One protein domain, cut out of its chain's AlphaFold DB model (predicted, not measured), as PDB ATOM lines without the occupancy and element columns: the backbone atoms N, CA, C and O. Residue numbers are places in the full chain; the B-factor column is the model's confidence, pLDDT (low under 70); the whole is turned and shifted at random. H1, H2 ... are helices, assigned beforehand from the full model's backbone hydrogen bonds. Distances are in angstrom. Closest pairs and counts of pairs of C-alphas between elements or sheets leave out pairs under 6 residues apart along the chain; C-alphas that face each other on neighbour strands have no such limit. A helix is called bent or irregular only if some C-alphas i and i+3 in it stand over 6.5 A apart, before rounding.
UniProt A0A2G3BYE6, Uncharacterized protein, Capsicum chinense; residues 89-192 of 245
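What this domain is: This is residues 89 to 192 of the 245 residues of an uncharacterized protein of Capsicum chinense (UniProt A0A2G3BYE6). One very long helix, H4, is joined to a small helical body by its first part and sticks out of that body as an arm with residues 172 to 189. In the body, H1 and the first part of H4 make a narrow V, closest near their beginnings, while the short helices H3 and H2 pack across H1, H2 near its last residues. The printed part has 104 residues with four named helices, in the order H1, H2, H3, H4, and no named strand; the class is all helix. The whole is loose, with a radius of gyration of the C-alphas of 17.8 A, and its outline is only just flat, spanning 59 by 40 by 15 A.

Where its parts are: The longest helix, H4, holds residues 154 to 189 and measures 52.2 A, from C-alpha 154 at (215.501, 164.006, 195.610) to C-alpha 189 at (191.098, 161.333, 241.659). H1 holds residues 96 to 122 and measures 38.4 A, beginning with C-alpha 96 at (216.896, 169.744, 193.281). H3, residues 137 to 148, measures 16.6 A, and H2, residues 126 to 133, measures 10.7 A. No helix is bent or irregular.

How they stand to each other: H1 is the hub, touching the three other helices. H4 touches it with residues 154 to 164 alone, and the closest C-alphas, those of Ser 100 and Leu 154, are 4.9 A apart. H1 and H4 run the same way at a shallow tilt of 34 degrees, only just short of steep. H3 touches residues 104 to 111 of H1, with the C-alphas of Met 108 and Arg 143 closest at 5.0 A; the two helices are about perpendicular, but only just, at 71 degrees. Residues 138 to 142 of H3 touch residues 157 to 164 of H4, closest at the C-alphas of Leu 139 and Ala 160, 6.0 A apart. H3 and H4 run opposite ways at a steep tilt of 63 degrees. H2 is about perpendicular to H1, at 87 degrees, and touches its residues 115 to 119; the C-alphas of Arg 119 and Ala 129 are closest, 5.6 A apart. H2 and H3 are near each other, with 7 pairs of C-alphas within 10 A. H2 and H4 are apart. The helix packing is mostly crossed. In H2, H3 and H4 every O i to N i+4 pair is within hydrogen-bond range, and in H1 22 of 23 are.

The domain as a whole: The two farthest C-alphas, those of Asp 150 and Asn 192, are 59.7 A apart. Residues 89 to 95 and 172 to 192 stand free; without them the body spans 38 by 27 by 15 A. The printed part has no cut, and the three links between helices are tight. Mean pLDDT of the printed part is 76.3, and it is under 70 at residues 118, 121, 132, 167 to 168 and 170 to 192.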
ATOM      1  N   GLY A  89     204.274 179.334 191.414       74.12
ATOM      2  CA  GLY A  89     204.828 180.408 190.583       74.12
ATOM      3  C   GLY A  89     206.334 180.603 190.830       74.12
ATOM      4  O   GLY A  89     207.092 179.635 190.874       74.12
ATOM      5  N   GLY A  90     206.770 181.849 191.049       72.38
ATOM      6  CA  GLY A  90     208.172 182.195 191.338       72.38
ATOM      7  C   GLY A  90     208.668 181.888 192.761       72.38
ATOM      8  O   GLY A  90     209.855 182.045 193.023       72.38
ATOM      9  N   ASN A  91     207.804 181.441 193.679       74.69
ATOM     10  CA  ASN A  91     208.172 181.175 195.080       74.69
ATOM     11  C   ASN A  91     208.683 179.740 195.323       74.69
ATOM     12  O   ASN A  91     208.998 179.376 196.458       74.69
ATOM     13  N   ALA A  92     208.733 178.909 194.280       82.19
ATOM     14  CA  ALA A  92     209.238 177.543 194.346       82.19
ATOM     15  C   ALA A  92     210.764 177.483 194.501       82.19
ATOM     16  O   ALA A  92     211.507 178.191 193.822       82.19
ATOM     17  N   LEU A  93     211.237 176.534 195.311       82.12
ATOM     18  CA  LEU A  93     212.627 176.090 195.274       82.12
ATOM     19  C   LEU A  93     212.834 175.223 194.028       82.12
ATOM     20  O   LEU A  93     212.267 174.138 193.923       82.12
ATOM     21  N   GLN A  94     213.644 175.710 193.087       81.62
ATOM     22  CA  GLN A  94     213.899 175.002 191.827       81.62
ATOM     23  C   GLN A  94     215.125 174.084 191.874       81.62
ATOM     24  O   GLN A  94     215.183 173.110 191.129       81.62
ATOM     25  N   SER A  95     216.100 174.361 192.746       92.06
ATOM     26  CA  SER A  95     217.294 173.518 192.863       92.06
ATOM     27  C   SER A  95     216.954 172.187 193.532       92.06
ATOM     28  O   SER A  95     216.575 172.139 194.708       92.06
ATOM     29  N   GLU A  96     217.125 171.098 192.782       91.69
ATOM     30  CA  GLU A  96     216.896 169.744 193.281       91.69
ATOM     31  C   GLU A  96     217.852 169.369 194.419       91.69
ATOM     32  O   GLU A  96     217.436 168.758 195.406       91.69
ATOM     33  N   GLU A  97     219.116 169.782 194.316       91.94
ATOM     34  CA  GLU A  97     220.134 169.564 195.346       91.94
ATOM     35  C   GLU A  97     219.774 170.290 196.644       91.94
ATOM     36  O   GLU A  97     219.814 169.685 197.717       91.94
ATOM     37  N   MET A  98     219.336 171.555 196.566       94.75
ATOM     38  CA  MET A  98     218.883 172.306 197.744       94.75
ATOM     39  C   MET A  98     217.686 171.640 198.418       94.75
ATOM     40  O   MET A  98     217.684 171.474 199.640       94.75
ATOM     41  N   LEU A  99     216.683 171.219 197.639       94.94
ATOM     42  CA  LEU A  99     215.546 170.471 198.173       94.94
ATOM     43  C   LEU A  99     216.005 169.177 198.846       94.94
ATOM     44  O   LEU A  99     215.542 168.863 199.945       94.94
ATOM     45  N   SER A 100     216.936 168.449 198.225       94.56
ATOM     46  CA  SER A 100     217.429 167.200 198.792       94.56
ATOM     47  C   SER A 100     218.162 167.413 200.116       94.56
ATOM     48  O   SER A 100     217.858 166.736 201.102       94.56
ATOM     49  N   MET A 101     219.036 168.420 200.197       94.44
ATOM     50  CA  MET A 101     219.718 168.797 201.439       94.44
ATOM     51  C   MET A 101     218.731 169.163 202.551       94.44
ATOM     52  O   MET A 101     218.869 168.687 203.682       94.44
ATOM     53  N   LEU A 102     217.709 169.968 202.237       94.88
ATOM     54  CA  LEU A 102     216.695 170.388 203.205       94.88
ATOM     55  C   LEU A 102     215.898 169.196 203.749       94.88
ATOM     56  O   LEU A 102     215.753 169.055 204.967       94.88
ATOM     57  N   TYR A 103     215.411 168.310 202.871       94.88
ATOM     58  CA  TYR A 103     214.697 167.111 203.312       94.88
ATOM     59  C   TYR A 103     215.600 166.172 204.106       94.88
ATOM     60  O   TYR A 103     215.187 165.692 205.163       94.88
ATOM     61  N   CYS A 104     216.822 165.927 203.629       94.12
ATOM     62  CA  CYS A 104     217.794 165.073 204.300       94.12
ATOM     63  C   CYS A 104     218.049 165.567 205.732       94.12
ATOM     64  O   CYS A 104     217.887 164.811 206.693       94.12
ATOM     65  N   MET A 105     218.319 166.865 205.904       94.56
ATOM     66  CA  MET A 105     218.526 167.472 207.218       94.56
ATOM     67  C   MET A 105     217.290 167.345 208.119       94.56
ATOM     68  O   MET A 105     217.414 166.960 209.285       94.56
ATOM     69  N   ALA A 106     216.095 167.634 207.603       91.88
ATOM     70  CA  ALA A 106     214.865 167.525 208.383       91.88
ATOM     71  C   ALA A 106     214.594 166.073 208.823       91.88
ATOM     72  O   ALA A 106     214.295 165.825 209.992       91.88
ATOM     73  N   ILE A 107     214.777 165.097 207.930       90.19
ATOM     74  CA  ILE A 107     214.609 163.668 208.230       90.19
ATOM     75  C   ILE A 107     215.658 163.195 209.245       90.19
ATOM     76  O   ILE A 107     215.312 162.504 210.204       90.19
ATOM     77  N   MET A 108     216.917 163.622 209.118       89.56
ATOM     78  CA  MET A 108     217.952 163.326 210.113       89.56
ATOM     79  C   MET A 108     217.581 163.863 211.496       89.56
ATOM     80  O   MET A 108     217.687 163.135 212.487       89.56
ATOM     81  N   ARG A 109     217.090 165.108 211.583       88.69
ATOM     82  CA  ARG A 109     216.611 165.687 212.848       88.69
ATOM     83  C   ARG A 109     215.420 164.912 213.413       88.69
ATOM     84  O   ARG A 109     215.344 164.757 214.631       88.69
ATOM     85  N   LEU A 110     214.527 164.395 212.563       85.75
ATOM     86  CA  LEU A 110     213.373 163.590 212.985       85.75
ATOM     87  C   LEU A 110     213.844 162.299 213.644       85.75
ATOM     88  O   LEU A 110     213.484 162.015 214.786       85.75
ATOM     89  N   VAL A 111     214.666 161.536 212.923       84.50
ATOM     90  CA  VAL A 111     215.156 160.239 213.388       84.50
ATOM     91  C   VAL A 111     216.000 160.432 214.641       84.50
ATOM     92  O   VAL A 111     215.717 159.794 215.646       84.50
ATOM     93  N   ASN A 112     216.950 161.371 214.651       85.69
ATOM     94  CA  ASN A 112     217.762 161.646 215.839       85.69
ATOM     95  C   ASN A 112     216.899 162.088 217.029       85.69
ATOM     96  O   ASN A 112     217.055 161.562 218.126       85.69
ATOM     97  N   GLY A 113     215.955 163.010 216.829       78.88
ATOM     98  CA  GLY A 113     215.117 163.535 217.909       78.88
ATOM     99  C   GLY A 113     214.180 162.494 218.528       78.88
ATOM    100  O   GLY A 113     213.968 162.500 219.742       78.88
ATOM    101  N   VAL A 114     213.625 161.596 217.713       73.62
ATOM    102  CA  VAL A 114     212.666 160.573 218.159       73.62
ATOM    103  C   VAL A 114     213.377 159.319 218.671       73.62
ATOM    104  O   VAL A 114     213.031 158.814 219.743       73.62
ATOM    105  N   VAL A 115     214.393 158.836 217.950       76.50
ATOM    106  CA  VAL A 115     215.154 157.638 218.329       76.50
ATOM    107  C   VAL A 115     215.976 157.904 219.579       76.50
ATOM    108  O   VAL A 115     215.877 157.127 220.519       76.50
ATOM    109  N   GLU A 116     216.727 159.007 219.653       76.19
ATOM    110  CA  GLU A 116     217.631 159.245 220.787       76.19
ATOM    111  C   GLU A 116     216.867 159.452 222.096       76.19
ATOM    112  O   GLU A 116     217.290 158.978 223.151       76.19
ATOM    113  N   LYS A 117     215.701 160.108 222.038       71.50
ATOM    114  CA  LYS A 117     214.841 160.284 223.212       71.50
ATOM    115  C   LYS A 117     214.324 158.942 223.736       71.50
ATOM    116  O   LYS A 117     214.310 158.728 224.946       71.50
ATOM    117  N   THR A 118     213.910 158.046 222.843       68.69
ATOM    118  CA  THR A 118     213.429 156.709 223.216       68.69
ATOM    119  C   THR A 118     214.575 155.827 223.701       68.69
ATOM    120  O   THR A 118     214.464 155.219 224.761       68.69
ATOM    121  N   ARG A 119     215.706 155.843 222.988       76.75
ATOM    122  CA  ARG A 119     216.931 155.108 223.309       76.75
ATOM    123  C   ARG A 119     217.432 155.423 224.713       76.75
ATOM    124  O   ARG A 119     217.599 154.516 225.513       76.75
ATOM    125  N   LYS A 120     217.609 156.710 225.039       73.06
ATOM    126  CA  LYS A 120     218.078 157.146 226.367       73.06
ATOM    127  C   LYS A 120     217.096 156.808 227.483       73.06
ATOM    128  O   LYS A 120     217.519 156.543 228.598       73.06
ATOM    129  N   LYS A 121     215.792 156.852 227.205       69.25
ATOM    130  CA  LYS A 121     214.767 156.583 228.219       69.25
ATOM    131  C   LYS A 121     214.639 155.093 228.539       69.25
ATOM    132  O   LYS A 121     214.356 154.757 229.683       69.25
ATOM    133  N   ALA A 122     214.781 154.238 227.529       70.06
ATOM    134  CA  ALA A 122     214.624 152.791 227.655       70.06
ATOM    135  C   ALA A 122     215.959 152.033 227.770       70.06
ATOM    136  O   ALA A 122     215.930 150.827 227.958       70.06
ATOM    137  N   GLU A 123     217.100 152.723 227.646       81.12
ATOM    138  CA  GLU A 123     218.456 152.143 227.676       81.12
ATOM    139  C   GLU A 123     218.671 151.014 226.646       81.12
ATOM    140  O   GLU A 123     219.443 150.087 226.856       81.12
ATOM    141  N   ILE A 124     218.001 151.120 225.496       77.44
ATOM    142  CA  ILE A 124     218.046 150.139 224.397       77.44
ATOM    143  C   ILE A 124     219.002 150.568 223.278       77.44
ATOM    144  O   ILE A 124     219.482 151.705 223.242       77.44
ATOM    145  N   SER A 125     219.275 149.682 222.322       83.06
ATOM    146  CA  SER A 125     220.017 150.032 221.106       83.06
ATOM    147  C   SER A 125     219.201 150.935 220.161       83.06
ATOM    148  O   SER A 125     217.977 151.054 220.255       83.06
ATOM    149  N   ILE A 126     219.876 151.575 219.196       75.69
ATOM    150  CA  ILE A 126     219.218 152.374 218.143       75.69
ATOM    151  C   ILE A 126     218.235 151.517 217.332       75.69
ATOM    152  O   ILE A 126     217.130 151.969 217.040       75.69
ATOM    153  N   ALA A 127     218.627 150.290 216.981       76.94
ATOM    154  CA  ALA A 127     217.805 149.385 216.181       76.94
ATOM    155  C   ALA A 127     216.533 148.962 216.931       76.94
ATOM    156  O   ALA A 127     215.437 149.002 216.373       76.94
ATOM    157  N   GLU A 128     216.659 148.639 218.219       76.75
ATOM    158  CA  GLU A 128     215.512 148.312 219.072       76.75
ATOM    159  C   GLU A 128     214.582 149.514 219.252       76.75
ATOM    160  O   GLU A 128     213.366 149.363 219.148       76.75
ATOM    161  N   ALA A 129     215.125 150.724 219.436       75.25
ATOM    162  CA  ALA A 129     214.322 151.944 219.514       75.25
ATOM    163  C   ALA A 129     213.547 152.218 218.216       75.25
ATOM    164  O   ALA A 129     212.367 152.559 218.269       75.25
ATOM    165  N   VAL A 130     214.176 152.048 217.051       74.12
ATOM    166  CA  VAL A 130     213.511 152.193 215.743       74.12
ATOM    167  C   VAL A 130     212.340 151.217 215.616       74.12
ATOM    168  O   VAL A 130     211.241 151.639 215.246       74.12
ATOM    169  N   ASN A 131     212.557 149.949 215.973       75.81
ATOM    170  CA  ASN A 131     211.531 148.909 215.914       75.81
ATOM    171  C   ASN A 131     210.385 149.179 216.897       75.81
ATOM    172  O   ASN A 131     209.222 149.096 216.512       75.81
ATOM    173  N   ALA A 132     210.696 149.576 218.132       69.94
ATOM    174  CA  ALA A 132     209.700 149.870 219.163       69.94
ATOM    175  C   ALA A 132     208.803 151.071 218.810       69.94
ATOM    176  O   ALA A 132     207.633 151.107 219.185       69.94
ATOM    177  N   ILE A 133     209.341 152.060 218.091       71.19
ATOM    178  CA  ILE A 133     208.590 153.246 217.649       71.19
ATOM    179  C   ILE A 133     207.832 152.971 216.340       71.19
ATOM    180  O   ILE A 133     206.869 153.673 216.028       71.19
ATOM    181  N   GLY A 134     208.254 151.965 215.566       74.44
ATOM    182  CA  GLY A 134     207.715 151.681 214.237       74.44
ATOM    183  C   GLY A 134     208.153 152.704 213.186       74.44
ATOM    184  O   GLY A 134     207.385 153.029 212.279       74.44
ATOM    185  N   ILE A 135     209.367 153.255 213.306       79.00
ATOM    186  CA  ILE A 135     209.914 154.172 212.293       79.00
ATOM    187  C   ILE A 135     210.212 153.368 211.014       79.00
ATOM    188  O   ILE A 135     210.952 152.386 211.079       79.00
ATOM    189  N   PRO A 136     209.702 153.776 209.834       83.56
ATOM    190  CA  PRO A 136     210.016 153.117 208.574       83.56
ATOM    191  C   PRO A 136     211.523 153.076 208.321       83.56
ATOM    192  O   PRO A 136     212.183 154.116 208.378       83.56
ATOM    193  N   ARG A 137     212.047 151.898 207.957       85.31
ATOM    194  CA  ARG A 137     213.479 151.675 207.677       85.31
ATOM    195  C   ARG A 137     214.071 152.709 206.715       85.31
ATOM    196  O   ARG A 137     215.141 153.234 206.976       85.31
ATOM    197  N   MET A 138     213.297 153.120 205.712       89.00
ATOM    198  CA  MET A 138     213.654 154.181 204.764       89.00
ATOM    199  C   MET A 138     214.111 155.496 205.428       89.00
ATOM    200  O   MET A 138     215.007 156.151 204.913       89.00
ATOM    201  N   LEU A 139     213.523 155.905 206.561       87.62
ATOM    202  CA  LEU A 139     213.958 157.117 207.272       87.62
ATOM    203  C   LEU A 139     215.325 156.920 207.940       87.62
ATOM    204  O   LEU A 139     216.123 157.853 208.016       87.62
ATOM    205  N   VAL A 140     215.595 155.703 208.411       86.69
ATOM    206  CA  VAL A 140     216.887 155.316 208.992       86.69
ATOM    207  C   VAL A 140     217.959 155.247 207.908       86.69
ATOM    208  O   VAL A 140     219.067 155.728 208.134       86.69
ATOM    209  N   ASP A 141     217.614 154.724 206.731       88.44
ATOM    210  CA  ASP A 141     218.518 154.648 205.582       88.44
ATOM    211  C   ASP A 141     218.911 156.056 205.105       88.44
ATOM    212  O   ASP A 141     220.100 156.351 205.011       88.44
ATOM    213  N   VAL A 142     217.945 156.978 204.955       89.12
ATOM    214  CA  VAL A 142     218.216 158.396 204.624       89.12
ATOM    215  C   VAL A 142     219.149 159.048 205.646       89.12
ATOM    216  O   VAL A 142     220.054 159.791 205.271       89.12
ATOM    217  N   ARG A 143     218.971 158.761 206.943       88.19
ATOM    218  CA  ARG A 143     219.886 159.250 207.984       88.19
ATOM    219  C   ARG A 143     221.298 158.699 207.802       88.19
ATOM    220  O   ARG A 143     222.260 159.441 207.989       88.19
ATOM    221  N   HIS A 144     221.422 157.404 207.524       86.12
ATOM    222  CA  HIS A 144     222.718 156.760 207.359       86.12
ATOM    223  C   HIS A 144     223.458 157.303 206.132       86.12
ATOM    224  O   HIS A 144     224.629 157.664 206.244       86.12
ATOM    225  N   GLU A 145     222.760 157.434 205.002       85.75
ATOM    226  CA  GLU A 145     223.297 158.009 203.766       85.75
ATOM    227  C   GLU A 145     223.734 159.463 203.971       85.75
ATOM    228  O   GLU A 145     224.902 159.778 203.773       85.75
ATOM    229  N   GLY A 146     222.852 160.319 204.496       84.00
ATOM    230  CA  GLY A 146     223.148 161.741 204.698       84.00
ATOM    231  C   GLY A 146     224.242 162.057 205.725       84.00
ATOM    232  O   GLY A 146     224.719 163.187 205.760       84.00
ATOM    233  N   SER A 147     224.631 161.093 206.569       82.00
ATOM    234  CA  SER A 147     225.687 161.279 207.579       82.00
ATOM    235  C   SER A 147     227.054 160.741 207.147       82.00
ATOM    236  O   SER A 147     228.070 161.202 207.663       82.00
ATOM    237  N   HIS A 148     227.096 159.731 206.273       78.69
ATOM    238  CA  HIS A 148     228.318 158.956 206.011       78.69
ATOM    239  C   HIS A 148     228.582 158.646 204.535       78.69
ATOM    240  O   HIS A 148     229.646 158.120 204.219       78.69
ATOM    241  N   ARG A 149     227.624 158.906 203.645       82.31
ATOM    242  CA  ARG A 149     227.729 158.648 202.205       82.31
ATOM    243  C   ARG A 149     227.374 159.921 201.434       82.31
ATOM    244  O   ARG A 149     227.521 161.028 201.948       82.31
ATOM    245  N   ASP A 150     226.909 159.741 200.207       85.50
ATOM    246  CA  ASP A 150     226.429 160.803 199.342       85.50
ATOM    247  C   ASP A 150     225.021 161.267 199.724       85.50
ATOM    248  O   ASP A 150     224.227 160.540 200.333       85.50
ATOM    249  N   LEU A 151     224.704 162.501 199.327       90.69
ATOM    250  CA  LEU A 151     223.379 163.076 199.502       90.69
ATOM    251  C   LEU A 151     222.331 162.187 198.800       90.69
ATOM    252  O   LEU A 151     222.474 161.907 197.606       90.69
ATOM    253  N   PRO A 152     221.252 161.771 199.490       92.94
ATOM    254  CA  PRO A 152     220.247 160.915 198.876       92.94
ATOM    255  C   PRO A 152     219.555 161.601 197.689       92.94
ATOM    256  O   PRO A 152     219.432 162.826 197.633       92.94
ATOM    257  N   SER A 153     219.041 160.816 196.740       93.75
ATOM    258  CA  SER A 153     218.314 161.385 195.596       93.75
ATOM    259  C   SER A 153     217.048 162.135 196.032       93.75
ATOM    260  O   SER A 153     216.336 161.706 196.948       93.75
ATOM    261  N   LEU A 154     216.697 163.209 195.314       94.06
ATOM    262  CA  LEU A 154     215.501 164.006 195.610       94.06
ATOM    263  C   LEU A 154     214.217 163.154 195.612       94.06
ATOM    264  O   LEU A 154     213.327 163.330 196.445       94.06
ATOM    265  N   LYS A 155     214.132 162.175 194.706       94.06
ATOM    266  CA  LYS A 155     213.013 161.225 194.644       94.06
ATOM    267  C   LYS A 155     212.882 160.417 195.938       94.06
ATOM    268  O   LYS A 155     211.772 160.270 196.447       94.06
ATOM    269  N   LEU A 156     213.994 159.913 196.478       93.44
ATOM    270  CA  LEU A 156     213.994 159.130 197.712       93.44
ATOM    271  C   LEU A 156     213.555 159.980 198.908       93.44
ATOM    272  O   LEU A 156     212.664 159.571 199.654       93.44
ATOM    273  N   VAL A 157     214.118 161.181 199.063       94.00
ATOM    274  CA  VAL A 157     213.802 162.043 200.215       94.00
ATOM    275  C   VAL A 157     212.383 162.611 200.174       94.00
ATOM    276  O   VAL A 157     211.791 162.802 201.233       94.00
ATOM    277  N   ARG A 158     211.777 162.795 198.991       95.00
ATOM    278  CA  ARG A 158     210.346 163.136 198.859       95.00
ATOM    279  C   ARG A 158     209.445 162.015 199.379       95.00
ATOM    280  O   ARG A 158     208.540 162.268 200.167       95.00
ATOM    281  N   VAL A 159     209.715 160.765 198.996       93.69
ATOM    282  CA  VAL A 159     208.951 159.605 199.495       93.69
ATOM    283  C   VAL A 159     209.155 159.429 201.001       93.69
ATOM    284  O   VAL A 159     208.204 159.173 201.745       93.69
ATOM    285  N   ALA A 160     210.395 159.594 201.462       92.31
ATOM    286  CA  ALA A 160     210.729 159.561 202.875       92.31
ATOM    287  C   ALA A 160     209.991 160.668 203.649       92.31
ATOM    288  O   ALA A 160     209.423 160.386 204.701       92.31
ATOM    289  N   SER A 161     209.900 161.892 203.122       91.31
ATOM    290  CA  SER A 161     209.226 163.009 203.797       91.31
ATOM    291  C   SER A 161     207.725 162.760 203.994       91.31
ATOM    292  O   SER A 161     207.201 163.022 205.079       91.31
ATOM    293  N   THR A 162     207.043 162.157 203.014       89.06
ATOM    294  CA  THR A 162     205.631 161.757 203.145       89.06
ATOM    295  C   THR A 162     205.436 160.719 204.255       89.06
ATOM    296  O   THR A 162     204.541 160.860 205.090       89.06
ATOM    297  N   LYS A 163     206.306 159.703 204.322       84.50
ATOM    298  CA  LYS A 163     206.272 158.690 205.394       84.50
ATOM    299  C   LYS A 163     206.626 159.286 206.759       84.50
ATOM    300  O   LYS A 163     205.998 158.946 207.757       84.50
ATOM    301  N   GLY A 164     207.592 160.202 206.805       75.19
ATOM    302  CA  GLY A 164     207.963 160.950 208.007       75.19
ATOM    303  C   GLY A 164     206.782 161.726 208.584       75.19
ATOM    304  O   GLY A 164     206.526 161.636 209.783       75.19
ATOM    305  N   GLY A 165     206.000 162.397 207.733       73.44
ATOM    306  CA  GLY A 165     204.771 163.083 208.140       73.44
ATOM    307  C   GLY A 165     203.775 162.164 208.859       73.44
ATOM    308  O   GLY A 165     203.270 162.524 209.922       73.44
ATOM    309  N   GLN A 166     203.561 160.945 208.350       72.62
ATOM    310  CA  GLN A 166     202.655 159.955 208.957       72.62
ATOM    311  C   GLN A 166     203.142 159.467 210.329       72.62
ATOM    312  O   GLN A 166     202.349 159.349 211.268       72.62
ATOM    313  N   VAL A 167     204.449 159.217 210.470       67.19
ATOM    314  CA  VAL A 167     205.061 158.820 211.751       67.19
ATOM    315  C   VAL A 167     204.829 159.894 212.805       67.19
ATOM    316  O   VAL A 167     204.449 159.588 213.937       67.19
ATOM    317  N   VAL A 168     205.004 161.163 212.439       67.94
ATOM    318  CA  VAL A 168     204.782 162.251 213.388       67.94
ATOM    319  C   VAL A 168     203.296 162.448 213.674       67.94
ATOM    320  O   VAL A 168     202.917 162.664 214.824       67.94
ATOM    321  N   GLU A 169     202.420 162.302 212.683       70.12
ATOM    322  CA  GLU A 169     200.981 162.353 212.932       70.12
ATOM    323  C   GLU A 169     200.535 161.277 213.940       70.12
ATOM    324  O   GLU A 169     199.756 161.560 214.857       70.12
ATOM    325  N   SER A 170     201.088 160.066 213.826       68.25
ATOM    326  CA  SER A 170     200.901 158.983 214.797       68.25
ATOM    327  C   SER A 170     201.475 159.340 216.176       68.25
ATOM    328  O   SER A 170     200.792 159.189 217.194       68.25
ATOM    329  N   TYR A 171     202.683 159.912 216.225       66.50
ATOM    330  CA  TYR A 171     203.302 160.391 217.465       66.50
ATOM    331  C   TYR A 171     202.435 161.442 218.177       66.50
ATOM    332  O   TYR A 171     202.229 161.359 219.388       66.50
ATOM    333  N   TYR A 172     201.846 162.386 217.438       66.06
ATOM    334  CA  TYR A 172     200.929 163.385 217.988       66.06
ATOM    335  C   TYR A 172     199.646 162.787 218.564       66.06
ATOM    336  O   TYR A 172     199.210 163.202 219.642       66.06
ATOM    337  N   LYS A 173     199.050 161.803 217.877       65.75
ATOM    338  CA  LYS A 173     197.880 161.063 218.384       65.75
ATOM    339  C   LYS A 173     198.215 160.343 219.692       65.75
ATOM    340  O   LYS A 173     197.404 160.318 220.615       65.75
ATOM    341  N   SER A 174     199.412 159.771 219.786       59.78
ATOM    342  CA  SER A 174     199.884 159.076 220.987       59.78
ATOM    343  C   SER A 174     200.190 160.039 222.137       59.78
ATOM    344  O   SER A 174     199.776 159.772 223.262       59.78
ATOM    345  N   LEU A 175     200.810 161.195 221.871       57.16
ATOM    346  CA  LEU A 175     201.056 162.230 222.883       57.16
ATOM    347  C   LEU A 175     199.743 162.727 223.508       57.16
ATOM    348  O   LEU A 175     199.631 162.790 224.731       57.16
ATOM    349  N   LYS A 176     198.736 163.020 222.673       58.41
ATOM    350  CA  LYS A 176     197.405 163.441 223.130       58.41
ATOM    351  C   LYS A 176     196.753 162.371 224.008       58.41
ATOM    352  O   LYS A 176     196.351 162.687 225.119       58.41
ATOM    353  N   ARG A 177     196.736 161.103 223.569       56.78
ATOM    354  CA  ARG A 177     196.173 159.988 224.354       56.78
ATOM    355  C   ARG A 177     196.858 159.807 225.704       56.78
ATOM    356  O   ARG A 177     196.176 159.625 226.702       56.78
ATOM    357  N   VAL A 178     198.188 159.877 225.752       50.16
ATOM    358  CA  VAL A 178     198.937 159.743 227.011       50.16
ATOM    359  C   VAL A 178     198.582 160.871 227.974       50.16
ATOM    360  O   VAL A 178     198.402 160.610 229.160       50.16
ATOM    361  N   VAL A 179     198.459 162.108 227.490       48.66
ATOM    362  CA  VAL A 179     198.070 163.233 228.346       48.66
ATOM    363  C   VAL A 179     196.598 163.148 228.751       48.66
ATOM    364  O   VAL A 179     196.302 163.332 229.923       48.66
ATOM    365  N   GLU A 180     195.680 162.811 227.843       52.34
ATOM    366  CA  GLU A 180     194.244 162.686 228.136       52.34
ATOM    367  C   GLU A 180     193.929 161.543 229.101       52.34
ATOM    368  O   GLU A 180     193.148 161.739 230.026       52.34
ATOM    369  N   LEU A 181     194.534 160.362 228.925       48.78
ATOM    370  CA  LEU A 181     194.357 159.234 229.847       48.78
ATOM    371  C   LEU A 181     194.879 159.582 231.239       48.78
ATOM    372  O   LEU A 181     194.222 159.296 232.232       48.78
ATOM    373  N   ARG A 182     196.017 160.280 231.313       48.88
ATOM    374  CA  ARG A 182     196.585 160.724 232.588       48.88
ATOM    375  C   ARG A 182     195.756 161.820 233.227       48.88
ATOM    376  O   ARG A 182     195.526 161.754 234.421       48.88
ATOM    377  N   LEU A 183     195.272 162.792 232.456       46.38
ATOM    378  CA  LEU A 183     194.349 163.809 232.955       46.38
ATOM    379  C   LEU A 183     193.031 163.191 233.413       46.38
ATOM    380  O   LEU A 183     192.476 163.693 234.371       46.38
ATOM    381  N   ARG A 184     192.541 162.108 232.797       49.00
ATOM    382  CA  ARG A 184     191.357 161.384 233.284       49.00
ATOM    383  C   ARG A 184     191.635 160.587 234.552       49.00
ATOM    384  O   ARG A 184     190.820 160.663 235.452       49.00
ATOM    385  N   GLU A 185     192.757 159.876 234.661       49.50
ATOM    386  CA  GLU A 185     193.150 159.208 235.917       49.50
ATOM    387  C   GLU A 185     193.312 160.220 237.054       49.50
ATOM    388  O   GLU A 185     192.836 159.996 238.158       49.50
ATOM    389  N   ILE A 186     193.938 161.358 236.756       43.00
ATOM    390  CA  ILE A 186     194.089 162.490 237.665       43.00
ATOM    391  C   ILE A 186     192.697 163.048 237.984       43.00
ATOM    392  O   ILE A 186     192.291 162.961 239.126       43.00
ATOM    393  N   MET A 187     191.903 163.533 237.028       39.34
ATOM    394  CA  MET A 187     190.577 164.120 237.288       39.34
ATOM    395  C   MET A 187     189.567 163.153 237.925       39.34
ATOM    396  O   MET A 187     188.732 163.619 238.682       39.34
ATOM    397  N   ASN A 188     189.668 161.835 237.720       40.75
ATOM    398  CA  ASN A 188     188.898 160.865 238.514       40.75
ATOM    399  C   ASN A 188     189.344 160.830 239.985       40.75
ATOM    400  O   ASN A 188     188.533 160.563 240.859       40.75
ATOM    401  N   ILE A 189     190.620 161.101 240.284       43.16
ATOM    402  CA  ILE A 189     191.098 161.333 241.659       43.16
ATOM    403  C   ILE A 189     190.637 162.717 242.169       43.16
ATOM    404  O   ILE A 189     190.438 162.894 243.370       43.16
ATOM    405  N   PHE A 190     190.446 163.694 241.275       43.78
ATOM    406  CA  PHE A 190     189.977 165.053 241.571       43.78
ATOM    407  C   PHE A 190     188.532 165.277 241.114       43.78
ATOM    408  O   PHE A 190     188.266 166.227 240.380       43.78
ATOM    409  N   GLU A 191     187.580 164.468 241.580       41.62
ATOM    410  CA  GLU A 191     186.135 164.700 241.390       41.62
ATOM    411  C   GLU A 191     185.633 165.987 242.100       41.62
ATOM    412  O   GLU A 191     184.507 166.086 242.564       41.62
ATOM    413  N   ASN A 192     186.495 166.993 242.241       45.09
ATOM    414  CA  ASN A 192     186.255 168.268 242.876       45.09
ATOM    415  C   ASN A 192     186.964 169.342 242.052       45.09
ATOM    416  O   ASN A 192     188.182 169.487 242.104       45.09
TER     417      ASN A 192